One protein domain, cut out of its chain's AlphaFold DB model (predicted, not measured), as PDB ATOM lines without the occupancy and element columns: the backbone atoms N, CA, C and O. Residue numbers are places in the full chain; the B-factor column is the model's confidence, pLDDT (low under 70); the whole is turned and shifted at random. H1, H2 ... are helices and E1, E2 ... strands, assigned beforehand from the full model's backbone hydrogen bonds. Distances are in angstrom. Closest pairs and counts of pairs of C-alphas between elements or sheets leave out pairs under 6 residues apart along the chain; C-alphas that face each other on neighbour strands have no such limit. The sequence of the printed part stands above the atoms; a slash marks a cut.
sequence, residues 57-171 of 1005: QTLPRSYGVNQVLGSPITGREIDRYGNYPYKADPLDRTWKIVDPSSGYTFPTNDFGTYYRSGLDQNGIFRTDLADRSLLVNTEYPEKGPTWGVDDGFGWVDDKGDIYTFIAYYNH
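What this domain is: This is residues 57 to 171 of the 1005 residues of an uncharacterized protein of Paenibacillus hemerocallicola (UniProt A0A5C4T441). With little regular structure, the domain is mostly loops about a small hairpin, E1 and E2, with H3 packed on E2. H1 lies at one end of the long axis, the loop at Gln 121 at the other. The printed part has 115 residues, 29 in three helices and two antiparallel strands, H1 E1 E2 H2 H3: mixed, compact, radius of gyration of the C-alphas 13.8 A, spans 44 by 28 by 28 A.

Where its parts are: E1 is residues 87 to 89, 7.3 A; E2, 93 to 98, 10.3 A; H2, 111 to 117, 9.8 A. H3, 165 to 171, 10.0 A, ends at (140.559, 113.764, 100.330). H1, 76 to 81, 10.3 A, begins at (142.320, 128.488, 85.163).

How they stand to each other: In the hairpin, N 98 and O 87 are within hydrogen-bond range, 2.7 A. E2's closest C-alpha pairs are Trp 95 to Tyr 169 of H3, 6.5 A, and Trp 95 to Gly 112 of H2, 6.0 A. H1 is apart from E2, H2 and H3. Every O i to N i+4 pair is within range in H2 and H3; H1 has 0 of 2, but 3 of 3 O i to N i+3.

The domain as a whole: The C-alphas farthest apart are Arg 80 and Gln 121, 44.3 A. Links E2 to H2 and H2 to H3 are long. The printed part has no cut; no printed residue is under 70.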
ATOM      1  N   GLN A  57     132.514 105.988 104.715       96.75
ATOM      2  CA  GLN A  57     132.338 105.791 103.274       96.75
ATOM      3  C   GLN A  57     131.212 106.645 102.681       96.75
ATOM      4  O   GLN A  57     131.233 106.848 101.480       96.75
ATOM      5  N   THR A  58     130.265 107.153 103.475       96.62
ATOM      6  CA  THR A  58     129.090 107.929 103.036       96.62
ATOM      7  C   THR A  58     129.387 109.315 102.471       96.62
ATOM      8  O   THR A  58     128.476 109.941 101.935       96.62
ATOM      9  N   LEU A  59     130.632 109.788 102.570       96.38
ATOM     10  CA  LEU A  59     131.090 110.991 101.881       96.38
ATOM     11  C   LEU A  59     132.097 110.644 100.775       96.38
ATOM     12  O   LEU A  59     133.019 109.847 101.011       96.38
ATOM     13  N   PRO A  60     131.980 111.270  99.590       97.25
ATOM     14  CA  PRO A  60     132.929 111.074  98.505       97.25
ATOM     15  C   PRO A  60     134.290 111.704  98.817       97.25
ATOM     16  O   PRO A  60     134.442 112.543  99.710       97.25
ATOM     17  N   ARG A  61     135.303 111.275  98.060       97.38
ATOM     18  CA  ARG A  61     136.657 111.840  98.050       97.38
ATOM     19  C   ARG A  61     137.014 112.194  96.612       97.38
ATOM     20  O   ARG A  61     136.755 111.396  95.713       97.38
ATOM     21  N   SER A  62     137.610 113.363  96.404       96.19
ATOM     22  CA  SER A  62     138.088 113.808  95.092       96.19
ATOM     23  C   SER A  62     139.395 114.576  95.244       96.19
ATOM     24  O   SER A  62     139.465 115.466  96.078       96.19
ATOM     25  N   TYR A  63     140.427 114.296  94.450       94.56
ATOM     26  CA  TYR A  63     141.673 115.068  94.510       94.56
ATOM     27  C   TYR A  63     141.556 116.451  93.856       94.56
ATOM     28  O   TYR A  63     142.480 117.252  93.971       94.56
ATOM     29  N   GLY A  64     140.473 116.729  93.121       93.25
ATOM     30  CA  GLY A  64     140.273 117.967  92.368       93.25
ATOM     31  C   GLY A  64     138.857 118.503  92.547       93.25
ATOM     32  O   GLY A  64     137.910 117.724  92.542       93.25
ATOM     33  N   VAL A  65     138.719 119.826  92.699       96.38
ATOM     34  CA  VAL A  65     137.409 120.492  92.826       96.38
ATOM     35  C   VAL A  65     136.690 120.519  91.477       96.38
ATOM     36  O   VAL A  65     135.588 119.988  91.365       96.38
ATOM     37  N   ASN A  66     137.334 121.116  90.469       93.50
ATOM     38  CA  ASN A  66     136.964 121.072  89.057       93.50
ATOM     39  C   ASN A  66     138.237 121.322  88.228       93.50
ATOM     40  O   ASN A  66     138.717 122.449  88.144       93.50
ATOM     41  N   GLN A  67     138.834 120.268  87.665       85.12
ATOM     42  CA  GLN A  67     140.105 120.397  86.936       85.12
ATOM     43  C   GLN A  67     139.955 121.019  85.551       85.12
ATOM     44  O   GLN A  67     140.914 121.581  85.038       85.12
ATOM     45  N   VAL A  68     138.780 120.910  84.928       86.56
ATOM     46  CA  VAL A  68     138.565 121.414  83.568       86.56
ATOM     47  C   VAL A  68     138.407 122.929  83.596       86.56
ATOM     48  O   VAL A  68     139.082 123.622  82.839       86.56
ATOM     49  N   LEU A  69     137.567 123.440  84.498       91.25
ATOM     50  CA  LEU A  69     137.224 124.859  84.593       91.25
ATOM     51  C   LEU A  69     138.114 125.630  85.576       91.25
ATOM     52  O   LEU A  69     138.289 126.836  85.414       91.25
ATOM     53  N   GLY A  70     138.701 124.956  86.567       92.50
ATOM     54  CA  GLY A  70     139.500 125.583  87.619       92.50
ATOM     55  C   GLY A  70     138.637 126.177  88.738       92.50
ATOM     56  O   GLY A  70     137.707 125.541  89.236       92.50
ATOM     57  N   SER A  71     138.970 127.389  89.179       95.31
ATOM     58  CA  SER A  71     138.228 128.118  90.215       95.31
ATOM     59  C   SER A  71     136.871 128.617  89.697       95.31
ATOM     60  O   SER A  71     136.803 129.134  88.581       95.31
ATOM     61  N   PRO A  72     135.798 128.588  90.513       95.44
ATOM     62  CA  PRO A  72     134.538 129.257  90.172       95.44
ATOM     63  C   PRO A  72     134.653 130.795  90.130       95.44
ATOM     64  O   PRO A  72     133.714 131.466  89.707       95.44
ATOM     65  N   ILE A  73     135.771 131.371  90.596       96.25
ATOM     66  CA  ILE A  73     136.014 132.822  90.620       96.25
ATOM     67  C   ILE A  73     136.953 133.258  89.497       96.25
ATOM     68  O   ILE A  73     136.660 134.221  88.794       96.25
ATOM     69  N   THR A  74     138.084 132.571  89.347       96.19
ATOM     70  CA  THR A  74     139.198 132.992  88.473       96.19
ATOM     71  C   THR A  74     139.462 132.017  87.324       96.19
ATOM     72  O   THR A  74     140.372 132.221  86.521       96.19
ATOM     73  N   GLY A  75     138.678 130.940  87.214       94.50
ATOM     74  CA  GLY A  75     138.891 129.897  86.218       94.50
ATOM     75  C   GLY A  75     140.272 129.249  86.359       94.50
ATOM     76  O   GLY A  75     140.694 128.873  87.455       94.50
ATOM     77  N   ARG A  76     141.001 129.144  85.245       90.50
ATOM     78  CA  ARG A  76     142.320 128.488  85.163       90.50
ATOM     79  C   ARG A  76     143.476 129.287  85.772       90.50
ATOM     80  O   ARG A  76     144.579 128.760  85.867       90.50
ATOM     81  N   GLU A  77     143.267 130.523  86.236       91.44
ATOM     82  CA  GLU A  77     144.336 131.277  86.918       91.44
ATOM     83  C   GLU A  77     144.816 130.593  88.209       91.44
ATOM     84  O   GLU A  77     145.953 130.804  88.640       91.44
ATOM     85  N   ILE A  78     143.977 129.737  88.800       92.69
ATOM     86  CA  ILE A  78     144.309 128.940  89.983       92.69
ATOM     87  C   ILE A  78     145.479 127.962  89.752       92.69
ATOM     88  O   ILE A  78     146.201 127.644  90.697       92.69
ATOM     89  N   ASP A  79     145.734 127.541  88.510       88.19
ATOM     90  CA  ASP A  79     146.767 126.543  88.184       88.19
ATOM     91  C   ASP A  79     148.193 127.051  88.449       88.19
ATOM     92  O   ASP A  79     149.120 126.265  88.648       88.19
ATOM     93  N   ARG A  80     148.375 128.377  88.551       87.38
ATOM     94  CA  ARG A  80     149.646 129.010  88.952       87.38
ATOM     95  C   ARG A  80     150.089 128.636  90.370       87.38
ATOM     96  O   ARG A  80     151.240 128.871  90.731       87.38
ATOM     97  N   TYR A  81     149.186 128.076  91.175       87.31
ATOM     98  CA  TYR A  81     149.453 127.616  92.537       87.31
ATOM     99  C   TYR A  81     149.706 126.097  92.617       87.31
ATOM    100  O   TYR A  81     149.803 125.555  93.718       87.31
ATOM    101  N   GLY A  82     149.854 125.423  91.470       84.75
ATOM    102  CA  GLY A  82     150.183 124.001  91.353       84.75
ATOM    103  C   GLY A  82     148.972 123.097  91.106       84.75
ATOM    104  O   GLY A  82     147.835 123.550  91.015       84.75
ATOM    105  N   ASN A  83     149.225 121.786  91.019       81.19
ATOM    106  CA  ASN A  83     148.238 120.781  90.588       81.19
ATOM    107  C   ASN A  83     147.036 120.611  91.541       81.19
ATOM    108  O   ASN A  83     145.946 120.251  91.097       81.19
ATOM    109  N   TYR A  84     147.235 120.854  92.843       89.88
ATOM    110  CA  TYR A  84     146.218 120.730  93.901       89.88
ATOM    111  C   TYR A  84     146.203 122.020  94.746       89.88
ATOM    112  O   TYR A  84     146.739 122.051  95.855       89.88
ATOM    113  N   PRO A  85     145.675 123.131  94.198       91.88
ATOM    114  CA  PRO A  85     146.034 124.479  94.648       91.88
ATOM    115  C   PRO A  85     145.302 124.961  95.913       91.88
ATOM    116  O   PRO A  85     145.785 125.863  96.601       91.88
ATOM    117  N   TYR A  86     144.133 124.398  96.234       95.81
ATOM    118  CA  TYR A  86     143.328 124.854  97.371       95.81
ATOM    119  C   TYR A  86     144.037 124.603  98.709       95.81
ATOM    120  O   TYR A  86     144.750 123.614  98.873       95.81
ATOM    121  N   LYS A  87     143.805 125.482  99.688       96.69
ATOM    122  CA  LYS A  87     144.387 125.423 101.045       96.69
ATOM    123  C   LYS A  87     143.307 125.151 102.091       96.69
ATOM    124  O   LYS A  87     142.171 125.549 101.882       96.69
ATOM    125  N   ALA A  88     143.643 124.568 103.239       96.56
ATOM    126  CA  ALA A  88     142.718 124.444 104.369       96.56
ATOM    127  C   ALA A  88     143.449 124.387 105.714       96.56
ATOM    128  O   ALA A  88     144.657 124.154 105.766       96.56
ATOM    129  N   ASP A  89     142.690 124.564 106.797       95.12
ATOM    130  CA  ASP A  89     143.137 124.330 108.170       95.12
ATOM    131  C   ASP A  89     142.160 123.375 108.874       95.12
ATOM    132  O   ASP A  89     141.141 123.821 109.410       95.12
ATOM    133  N   PRO A  90     142.443 122.061 108.890       94.75
ATOM    134  CA  PRO A  90     141.499 121.082 109.410       94.75
ATOM    135  C   PRO A  90     141.383 121.059 110.936       94.75
ATOM    136  O   PRO A  90     140.574 120.304 111.469       94.75
ATOM    137  N   LEU A  91     142.172 121.862 111.656       94.31
ATOM    138  CA  LEU A  91     142.117 121.945 113.113       94.31
ATOM    139  C   LEU A  91     141.281 123.127 113.588       94.31
ATOM    140  O   LEU A  91     140.533 122.995 114.560       94.31
ATOM    141  N   ASP A  92     141.424 124.271 112.922       92.19
ATOM    142  CA  ASP A  92     140.823 125.531 113.364       92.19
ATOM    143  C   ASP A  92     139.698 126.021 112.440       92.19
ATOM    144  O   ASP A  92     138.824 126.765 112.883       92.19
ATOM    145  N   ARG A  93     139.658 125.569 111.178       92.19
ATOM    146  CA  ARG A  93     138.618 125.909 110.191       92.19
ATOM    147  C   ARG A  93     138.113 124.646 109.493       92.19
ATOM    148  O   ARG A  93     138.304 124.453 108.293       92.19
ATOM    149  N   THR A  94     137.486 123.771 110.278       93.44
ATOM    150  CA  THR A  94     137.012 122.470 109.797       93.44
ATOM    151  C   THR A  94     136.039 122.613 108.629       93.44
ATOM    152  O   THR A  94     135.206 123.518 108.598       93.44
ATOM    153  N   TRP A  95     136.146 121.693 107.670       96.31
ATOM    154  CA  TRP A  95     135.286 121.600 106.486       96.31
ATOM    155  C   TRP A  95     135.309 122.822 105.563       96.31
ATOM    156  O   TRP A  95     134.334 123.066 104.860       96.31
ATOM    157  N   LYS A  96     136.409 123.585 105.545       97.44
ATOM    158  CA  LYS A  96     136.590 124.743 104.659       97.44
ATOM    159  C   LYS A  96     137.893 124.650 103.869       97.44
ATOM    160  O   LYS A  96     138.942 124.334 104.427       97.44
ATOM    161  N   ILE A  97     137.834 125.005 102.590       98.19
ATOM    162  CA  ILE A  97     138.977 125.221 101.704       98.19
ATOM    163  C   ILE A  97     139.030 126.682 101.249       98.19
ATOM    164  O   ILE A  97     138.012 127.365 101.203       98.19
ATOM    165  N   VAL A  98     140.216 127.158 100.894       98.00
ATOM    166  CA  VAL A  98     140.478 128.518 100.422       98.00
ATOM    167  C   VAL A  98     141.106 128.446  99.038       98.00
ATOM    168  O   VAL A  98     142.127 127.779  98.851       98.00
ATOM    169  N   ASP A  99     140.505 129.150  98.083       97.62
ATOM    170  CA  ASP A  99     141.072 129.373  96.756       97.62
ATOM    171  C   ASP A  99     142.207 130.411  96.864       97.62
ATOM    172  O   ASP A  99     141.940 131.576  97.175       97.62
ATOM    173  N   PRO A 100     143.478 130.037  96.626       96.31
ATOM    174  CA  PRO A 100     144.599 130.964  96.768       96.31
ATOM    175  C   PRO A 100     144.620 132.076  95.711       96.31
ATOM    176  O   PRO A 100     145.302 133.075  95.932       96.31
ATOM    177  N   SER A 101     143.911 131.914  94.591       96.25
ATOM    178  CA  SER A 101     143.884 132.891  93.498       96.25
ATOM    179  C   SER A 101     142.908 134.044  93.747       96.25
ATOM    180  O   SER A 101     143.100 135.137  93.226       96.25
ATOM    181  N   SER A 102     141.884 133.819  94.575       96.69
ATOM    182  CA  SER A 102     140.831 134.801  94.860       96.69
ATOM    183  C   SER A 102     140.681 135.144  96.344       96.69
ATOM    184  O   SER A 102     140.122 136.185  96.683       96.69
ATOM    185  N   GLY A 103     141.158 134.276  97.239       96.56
ATOM    186  CA  GLY A 103     140.961 134.375  98.685       96.56
ATOM    187  C   GLY A 103     139.590 133.892  99.175       96.56
ATOM    188  O   GLY A 103     139.338 133.929 100.381       96.56
ATOM    189  N   TYR A 104     138.706 133.428  98.282       97.75
ATOM    190  CA  TYR A 104     137.380 132.934  98.662       97.75
ATOM    191  C   TYR A 104     137.457 131.616  99.434       97.75
ATOM    192  O   TYR A 104     138.319 130.773  99.181       97.75
ATOM    193  N   THR A 105     136.529 131.442 100.376       98.06
ATOM    194  CA  THR A 105     136.391 130.233 101.191       98.06
ATOM    195  C   THR A 105     135.180 129.415 100.737       98.06
ATOM    196  O   THR A 105     134.090 129.960 100.583       98.06
ATOM    197  N   PHE A 106     135.358 128.104 100.580       98.25
ATOM    198  CA  PHE A 106     134.314 127.158 100.188       98.25
ATOM    199  C   PHE A 106     134.281 125.915 101.102       98.25
ATOM    200  O   PHE A 106     135.296 125.588 101.709       98.25
ATOM    201  N   PRO A 107     133.148 125.202 101.199       98.31
ATOM    202  CA  PRO A 107     131.847 125.677 100.760       98.31
ATOM    203  C   PRO A 107     131.383 126.848 101.629       98.31
ATOM    204  O   PRO A 107     131.988 127.174 102.653       98.31
ATOM    205  N   THR A 108     130.329 127.525 101.203       98.19
ATOM    206  CA  THR A 108     129.864 128.762 101.837       98.19
ATOM    207  C   THR A 108     128.858 128.528 102.962       98.19
ATOM    208  O   THR A 108     128.569 129.454 103.711       98.19
ATOM    209  N   ASN A 109     128.354 127.304 103.131       98.00
ATOM    210  CA  ASN A 109     127.549 126.877 104.279       98.00
ATOM    211  C   ASN A 109     128.411 126.396 105.457       98.00
ATOM    212  O   ASN A 109     129.589 126.057 105.295       98.00
ATOM    213  N   ASP A 110     127.825 126.317 106.654       96.88
ATOM    214  CA  ASP A 110     128.428 125.616 107.797       96.88
ATOM    215  C   ASP A 110     128.250 124.097 107.636       96.88
ATOM    216  O   ASP A 110     127.376 123.462 108.239       96.88
ATOM    217  N   PHE A 111     129.100 123.507 106.792       97.62
ATOM    218  CA  PHE A 111     129.086 122.066 106.558       97.62
ATOM    219  C   PHE A 111     129.384 121.264 107.833       97.62
ATOM    220  O   PHE A 111     128.870 120.164 107.992       97.62
ATOM    221  N   GLY A 112     130.162 121.798 108.779       95.56
ATOM    222  CA  GLY A 112     130.474 121.097 110.025       95.56
ATOM    223  C   GLY A 112     129.241 120.877 110.904       95.56
ATOM    224  O   GLY A 112     129.064 119.796 111.473       95.56
ATOM    225  N   THR A 113     128.364 121.878 111.011       96.44
ATOM    226  CA  THR A 113     127.088 121.735 111.731       96.44
ATOM    227  C   THR A 113     126.103 120.864 110.952       96.44
ATOM    228  O   THR A 113     125.468 119.997 111.554       96.44
ATOM    229  N   TYR A 114     126.052 121.003 109.623       97.94
ATOM    230  CA  TYR A 114     125.270 120.115 108.756       97.94
ATOM    231  C   TYR A 114     125.683 118.643 108.919       97.94
ATOM    232  O   TYR A 114     124.838 117.788 109.186       97.94
ATOM    233  N   TYR A 115     126.985 118.358 108.898       97.00
ATOM    234  CA  TYR A 115     127.551 117.031 109.126       97.00
ATOM    235  C   TYR A 115     127.110 116.444 110.472       97.00
ATOM    236  O   TYR A 115     126.584 115.336 110.531       97.00
ATOM    237  N   ARG A 116     127.253 117.202 111.567       95.75
ATOM    238  CA  ARG A 116     126.850 116.731 112.905       95.75
ATOM    239  C   ARG A 116     125.356 116.435 113.009       95.75
ATOM    240  O   ARG A 116     124.986 115.497 113.709       95.75
ATOM    241  N   SER A 117     124.514 117.209 112.325       97.00
ATOM    242  CA  SER A 117     123.063 116.993 112.331       97.00
ATOM    243  C   SER A 117     122.643 115.681 111.657       97.00
ATOM    244  O   SER A 117     121.601 115.138 112.001       97.00
ATOM    245  N   GLY A 118     123.468 115.153 110.745       96.00
ATOM    246  CA  GLY A 118     123.196 113.921 110.003       96.00
ATOM    247  C   GLY A 118     123.869 112.665 110.554       96.00
ATOM    248  O   GLY A 118     123.919 111.664 109.846       96.00
ATOM    249  N   LEU A 119     124.444 112.689 111.761       95.06
ATOM    250  CA  LEU A 119     125.067 111.498 112.350       95.06
ATOM    251  C   LEU A 119     124.004 110.501 112.832       95.06
ATOM    252  O   LEU A 119     123.165 110.832 113.669       95.06
ATOM    253  N   ASP A 120     124.070 109.265 112.336       93.75
ATOM    254  CA  ASP A 120     123.229 108.167 112.811       93.75
ATOM    255  C   ASP A 120     123.673 107.644 114.193       93.75
ATOM    256  O   ASP A 120     124.666 108.081 114.784       93.75
ATOM    257  N   GLN A 121     122.935 106.667 114.726       88.88
ATOM    258  CA  GLN A 121     123.212 106.042 116.027       88.88
ATOM    259  C   GLN A 121     124.603 105.387 116.141       88.88
ATOM    260  O   GLN A 121     125.081 105.183 117.254       88.88
ATOM    261  N   ASN A 122     125.265 105.100 115.015       87.94
ATOM    262  CA  ASN A 122     126.612 104.529 114.951       87.94
ATOM    263  C   ASN A 122     127.692 105.605 114.704       87.94
ATOM    264  O   ASN A 122     128.873 105.291 114.495       87.94
ATOM    265  N   GLY A 123     127.299 106.884 114.701       89.69
ATOM    266  CA  GLY A 123     128.180 108.009 114.410       89.69
ATOM    267  C   GLY A 123     128.627 108.037 112.949       89.69
ATOM    268  O   GLY A 123     129.753 108.449 112.672       89.69
ATOM    269  N   ILE A 124     127.792 107.546 112.027       94.06
ATOM    270  CA  ILE A 124     128.030 107.608 110.584       94.06
ATOM    271  C   ILE A 124     127.141 108.699 109.993       94.06
ATOM    272  O   ILE A 124     125.939 108.735 110.239       94.06
ATOM    273  N   PHE A 125     127.728 109.584 109.192       95.81
ATOM    274  CA  PHE A 125     126.981 110.643 108.521       95.81
ATOM    275  C   PHE A 125     126.047 110.085 107.443       95.81
ATOM    276  O   PHE A 125     126.465 109.270 106.617       95.81
ATOM    277  N   ARG A 126     124.802 110.557 107.436       95.25
ATOM    278  CA  ARG A 126     123.733 110.205 106.504       95.25
ATOM    279  C   ARG A 126     123.058 111.482 106.014       95.25
ATOM    280  O   ARG A 126     122.437 112.202 106.793       95.25
ATOM    281  N   THR A 127     123.169 111.762 104.718       92.38
ATOM    282  CA  THR A 127     122.603 112.973 104.100       92.38
ATOM    283  C   THR A 127     121.087 113.072 104.286       92.38
ATOM    284  O   THR A 127     120.556 114.167 104.425       92.38
ATOM    285  N   ASP A 128     120.383 111.940 104.323       93.69
ATOM    286  CA  ASP A 128     118.938 111.853 104.549       93.69
ATOM    287  C   ASP A 128     118.514 112.177 105.991       93.69
ATOM    288  O   ASP A 128     117.357 112.535 106.214       93.69
ATOM    289  N   LEU A 129     119.440 112.108 106.954       96.19
ATOM    290  CA  LEU A 129     119.212 112.522 108.342       96.19
ATOM    291  C   LEU A 129     119.627 113.977 108.605       96.19
ATOM    292  O   LEU A 129     119.216 114.553 109.610       96.19
ATOM    293  N   ALA A 130     120.452 114.563 107.734       96.44
ATOM    294  CA  ALA A 130     121.037 115.880 107.944       96.44
ATOM    295  C   ALA A 130     120.009 117.015 107.796       96.44
ATOM    296  O   ALA A 130     119.142 117.003 106.917       96.44
ATOM    297  N   ASP A 131     120.133 118.041 108.637       97.50
ATOM    298  CA  ASP A 131     119.263 119.211 108.625       97.50
ATOM    299  C   ASP A 131     119.555 120.093 107.405       97.50
ATOM    300  O   ASP A 131     120.435 120.958 107.407       97.50
ATOM    301  N   ARG A 132     118.768 119.892 106.346       96.62
ATOM    302  CA  ARG A 132     118.884 120.639 105.086       96.62
ATOM    303  C   ARG A 132     118.679 122.149 105.243       96.62
ATOM    304  O   ARG A 132     119.056 122.877 104.331       96.62
ATOM    305  N   SER A 133     118.130 122.644 106.359       96.75
ATOM    306  CA  SER A 133     118.027 124.093 106.600       96.75
ATOM    307  C   SER A 133     119.393 124.769 106.782       96.75
ATOM    308  O   SER A 133     119.507 125.980 106.601       96.75
ATOM    309  N   LEU A 134     120.440 123.984 107.061       96.94
ATOM    310  CA  LEU A 134     121.826 124.442 107.175       96.94
ATOM    311  C   LEU A 134     122.544 124.561 105.818       96.94
ATOM    312  O   LEU A 134     123.667 125.061 105.764       96.94
ATOM    313  N   LEU A 135     121.917 124.132 104.717       97.06
ATOM    314  CA  LEU A 135     122.435 124.289 103.353       97.06
ATOM    315  C   LEU A 135     122.139 125.697 102.821       97.06
ATOM    316  O   LEU A 135     121.407 125.882 101.848       97.06
ATOM    317  N   VAL A 136     122.708 126.695 103.490       97.50
ATOM    318  CA  VAL A 136     122.593 128.107 103.131       97.50
ATOM    319  C   VAL A 136     123.963 128.770 103.171       97.50
ATOM    320  O   VAL A 136     124.766 128.510 104.063       97.50
ATOM    321  N   ASN A 137     124.231 129.633 102.200       97.88
ATOM    322  CA  ASN A 137     125.438 130.442 102.133       97.88
ATOM    323  C   ASN A 137     125.481 131.434 103.308       97.88
ATOM    324  O   ASN A 137     124.696 132.382 103.368       97.88
ATOM    325  N   THR A 138     126.417 131.210 104.230       95.69
ATOM    326  CA  THR A 138     126.668 132.051 105.404       95.69
ATOM    327  C   THR A 138     127.903 132.938 105.256       95.69
ATOM    328  O   THR A 138     128.045 133.894 106.012       95.69
ATOM    329  N   GLU A 139     128.802 132.628 104.317       95.56
ATOM    330  CA  GLU A 139     130.061 133.366 104.121       95.56
ATOM    331  C   GLU A 139     129.868 134.636 103.280       95.56
ATOM    332  O   GLU A 139     130.455 135.673 103.584       95.56
ATOM    333  N   TYR A 140     129.033 134.562 102.236       96.75
ATOM    334  CA  TYR A 140     128.861 135.616 101.229       96.75
ATOM    335  C   TYR A 140     127.378 135.850 100.891       96.75
ATOM    336  O   TYR A 140     126.959 135.568  99.759       96.75
ATOM    337  N   PRO A 141     126.540 136.313 101.842       93.75
ATOM    338  CA  PRO A 141     125.090 136.423 101.645       93.75
ATOM    339  C   PRO A 141     124.681 137.247 100.415       93.75
ATOM    340  O   PRO A 141     123.635 137.001  99.814       93.75
ATOM    341  N   GLU A 142     125.518 138.199 100.001       95.94
ATOM    342  CA  GLU A 142     125.319 139.034  98.818       95.94
ATOM    343  C   GLU A 142     125.331 138.255  97.493       95.94
ATOM    344  O   GLU A 142     124.802 138.745  96.497       95.94
ATOM    345  N   LYS A 143     125.896 137.041  97.469       95.25
ATOM    346  CA  LYS A 143     125.923 136.153  96.294       95.25
ATOM    347  C   LYS A 143     124.716 135.217  96.207       95.25
ATOM    348  O   LYS A 143     124.612 134.436  95.267       95.25
ATOM    349  N   GLY A 144     123.787 135.318  97.155       96.56
ATOM    350  CA  GLY A 144     122.573 134.515  97.199       96.56
ATOM    351  C   GLY A 144     122.709 133.248  98.053       96.56
ATOM    352  O   GLY A 144     123.818 132.800  98.358       96.56
ATOM    353  N   PRO A 145     121.569 132.662  98.460       96.19
ATOM    354  CA  PRO A 145     121.514 131.660  99.525       96.19
ATOM    355  C   PRO A 145     122.093 130.291  99.147       96.19
ATOM    356  O   PRO A 145     122.386 129.513 100.042       96.19
ATOM    357  N   THR A 146     122.260 129.986  97.860       96.12
ATOM    358  CA  THR A 146     122.733 128.678  97.363       96.12
ATOM    359  C   THR A 146     124.141 128.726  96.771       96.12
ATOM    360  O   THR A 146     124.686 127.693  96.388       96.12
ATOM    361  N   TRP A 147     124.742 129.911  96.667       97.94
ATOM    362  CA  TRP A 147     126.015 130.084  95.975       97.94
ATOM    363  C   TRP A 147     127.171 129.478  96.772       97.94
ATOM    364  O   TRP A 147     127.402 129.873  97.912       97.94
ATOM    365  N   GLY A 148     127.893 128.531  96.173       97.31
ATOM    366  CA  GLY A 148     128.999 127.808  96.803       97.31
ATOM    367  C   GLY A 148     128.581 126.857  97.931       97.31
ATOM    368  O   GLY A 148     129.443 126.441  98.706       97.31
ATOM    369  N   VAL A 149     127.285 126.549  98.059       98.12
ATOM    370  CA  VAL A 149     126.747 125.646  99.087       98.12
ATOM    371  C   VAL A 149     126.956 124.198  98.654       98.12
ATOM    372  O   VAL A 149     126.498 123.801  97.586       98.12
ATOM    373  N   ASP A 150     127.619 123.414  99.499       97.94
ATOM    374  CA  ASP A 150     127.945 122.007  99.250       97.94
ATOM    375  C   ASP A 150     127.310 121.142 100.349       97.94
ATOM    376  O   ASP A 150     127.442 121.430 101.544       97.94
ATOM    377  N   ASP A 151     126.596 120.097  99.943       96.62
ATOM    378  CA  ASP A 151     125.947 119.127 100.829       96.62
ATOM    379  C   ASP A 151     126.773 117.845 101.035       96.62
ATOM    380  O   ASP A 151     126.314 116.893 101.673       96.62
ATOM    381  N   GLY A 152     128.013 117.843 100.544       96.31
ATOM    382  CA  GLY A 152     128.961 116.737 100.582       96.31
ATOM    383  C   GLY A 152     129.274 116.178  99.195       96.31
ATOM    384  O   GLY A 152     130.306 115.525  99.038       96.31
ATOM    385  N   PHE A 153     128.416 116.434  98.201       96.69
ATOM    386  CA  PHE A 153     128.512 115.878  96.847       96.69
ATOM    387  C   PHE A 153     128.906 116.911  95.784       96.69
ATOM    388  O   PHE A 153     129.011 116.571  94.605       96.69
ATOM    389  N   GLY A 154     129.207 118.139  96.201       97.00
ATOM    390  CA  GLY A 154     129.602 119.242  95.343       97.00
ATOM    391  C   GLY A 154     128.508 120.290  95.183       97.00
ATOM    392  O   GLY A 154     127.311 120.017  95.266       97.00
ATOM    393  N   TRP A 155     128.943 121.519  94.932       98.06
ATOM    394  CA  TRP A 155     128.073 122.620  94.547       98.06
ATOM    395  C   TRP A 155     127.870 122.613  93.028       98.06
ATOM    396  O   TRP A 155     128.841 122.491  92.282       98.06
ATOM    397  N   VAL A 156     126.622 122.759  92.578       97.31
ATOM    398  CA  VAL A 156     126.270 122.920  91.161       97.31
ATOM    399  C   VAL A 156     125.989 124.393  90.899       97.31
ATOM    400  O   VAL A 156     125.137 124.984  91.568       97.31
ATOM    401  N   ASP A 157     126.712 124.988  89.956       95.12
ATOM    402  CA  ASP A 157     126.503 126.382  89.573       95.12
ATOM    403  C   ASP A 157     125.294 126.558  88.628       95.12
ATOM    404  O   ASP A 157     124.633 125.598  88.221       95.12
ATOM    405  N   ASP A 158     124.998 127.803  88.245       92.75
ATOM    406  CA  ASP A 158     123.854 128.126  87.379       92.75
ATOM    407  C   ASP A 158     123.975 127.555  85.949       92.75
ATOM    408  O   ASP A 158     122.996 127.551  85.198       92.75
ATOM    409  N   LYS A 159     125.165 127.088  85.547       93.56
ATOM    410  CA  LYS A 159     125.433 126.469  84.240       93.56
ATOM    411  C   LYS A 159     125.357 124.944  84.291       93.56
ATOM    412  O   LYS A 159     125.365 124.311  83.236       93.56
ATOM    413  N   GLY A 160     125.228 124.365  85.483       94.06
ATOM    414  CA  GLY A 160     125.247 122.922  85.700       94.06
ATOM    415  C   GLY A 160     126.647 122.354  85.940       94.06
ATOM    416  O   GLY A 160     126.793 121.132  85.960       94.06
ATOM    417  N   ASP A 161     127.659 123.204  86.127       95.88
ATOM    418  CA  ASP A 161     129.026 122.782  86.420       95.88
ATOM    419  C   ASP A 161     129.164 122.408  87.903       95.88
ATOM    420  O   ASP A 161     128.663 123.103  88.789       95.88
ATOM    421  N   ILE A 162     129.857 121.298  88.184       97.25
ATOM    422  CA  ILE A 162     130.019 120.762  89.544       97.25
ATOM    423  C   ILE A 162     131.378 121.170  90.126       97.25
ATOM    424  O   ILE A 162     132.417 121.032  89.476       97.25
ATOM    425  N   TYR A 163     131.373 121.619  91.383       98.12
ATOM    426  CA  TYR A 163     132.553 121.969  92.173       98.12
ATOM    427  C   TYR A 163     132.567 121.180  93.489       98.12
ATOM    428  O   TYR A 163     131.770 121.427  94.391       98.12
ATOM    429  N   THR A 164     133.483 120.216  93.614       98.00
ATOM    430  CA  THR A 164     133.478 119.211  94.698       98.00
ATOM    431  C   THR A 164     134.252 119.642  95.960       98.00
ATOM    432  O   THR A 164     135.189 118.974  96.402       98.00
ATOM    433  N   PHE A 165     133.887 120.779  96.566       98.44
ATOM    434  CA  PHE A 165     134.647 121.388  97.671       98.44
ATOM    435  C   PHE A 165     134.826 120.469  98.889       98.44
ATOM    436  O   PHE A 165     135.945 120.324  99.393       98.44
ATOM    437  N   ILE A 166     133.753 119.822  99.354       98.38
ATOM    438  CA  ILE A 166     133.822 118.914 100.505       98.38
ATOM    439  C   ILE A 166     134.546 117.616 100.159       98.38
ATOM    440  O   ILE A 166     135.340 117.140 100.969       98.38
ATOM    441  N   ALA A 167     134.353 117.065  98.958       98.19
ATOM    442  CA  ALA A 167     135.081 115.867  98.537       98.19
ATOM    443  C   ALA A 167     136.596 116.128  98.443       98.19
ATOM    444  O   ALA A 167     137.388 115.261  98.824       98.19
ATOM    445  N   TYR A 168     136.994 117.328  98.001       98.12
ATOM    446  CA  TYR A 168     138.383 117.795  98.021       98.12
ATOM    447  C   TYR A 168     138.930 117.907  99.437       98.12
ATOM    448  O   TYR A 168     140.022 117.414  99.727       98.12
ATOM    449  N   TYR A 169     138.157 118.507 100.344       98.31
ATOM    450  CA  TYR A 169     138.547 118.613 101.744       98.31
ATOM    451  C   TYR A 169     138.705 117.241 102.409       98.31
ATOM    452  O   TYR A 169     139.700 116.980 103.087       98.31
ATOM    453  N   ASN A 170     137.751 116.343 102.166       97.62
ATOM    454  CA  ASN A 170     137.764 114.978 102.672       97.62
ATOM    455  C   ASN A 170     139.002 114.207 102.183       97.62
ATOM    456  O   ASN A 170     139.655 113.515 102.962       97.62
ATOM    457  N   HIS A 171     139.372 114.381 100.912       97.81
ATOM    458  CA  HIS A 171     140.559 113.764 100.330       97.81
ATOM    459  C   HIS A 171     141.863 114.325 100.934       97.81
ATOM    460  O   HIS A 171     142.617 113.569 101.540       97.81
TER     461      HIS A 171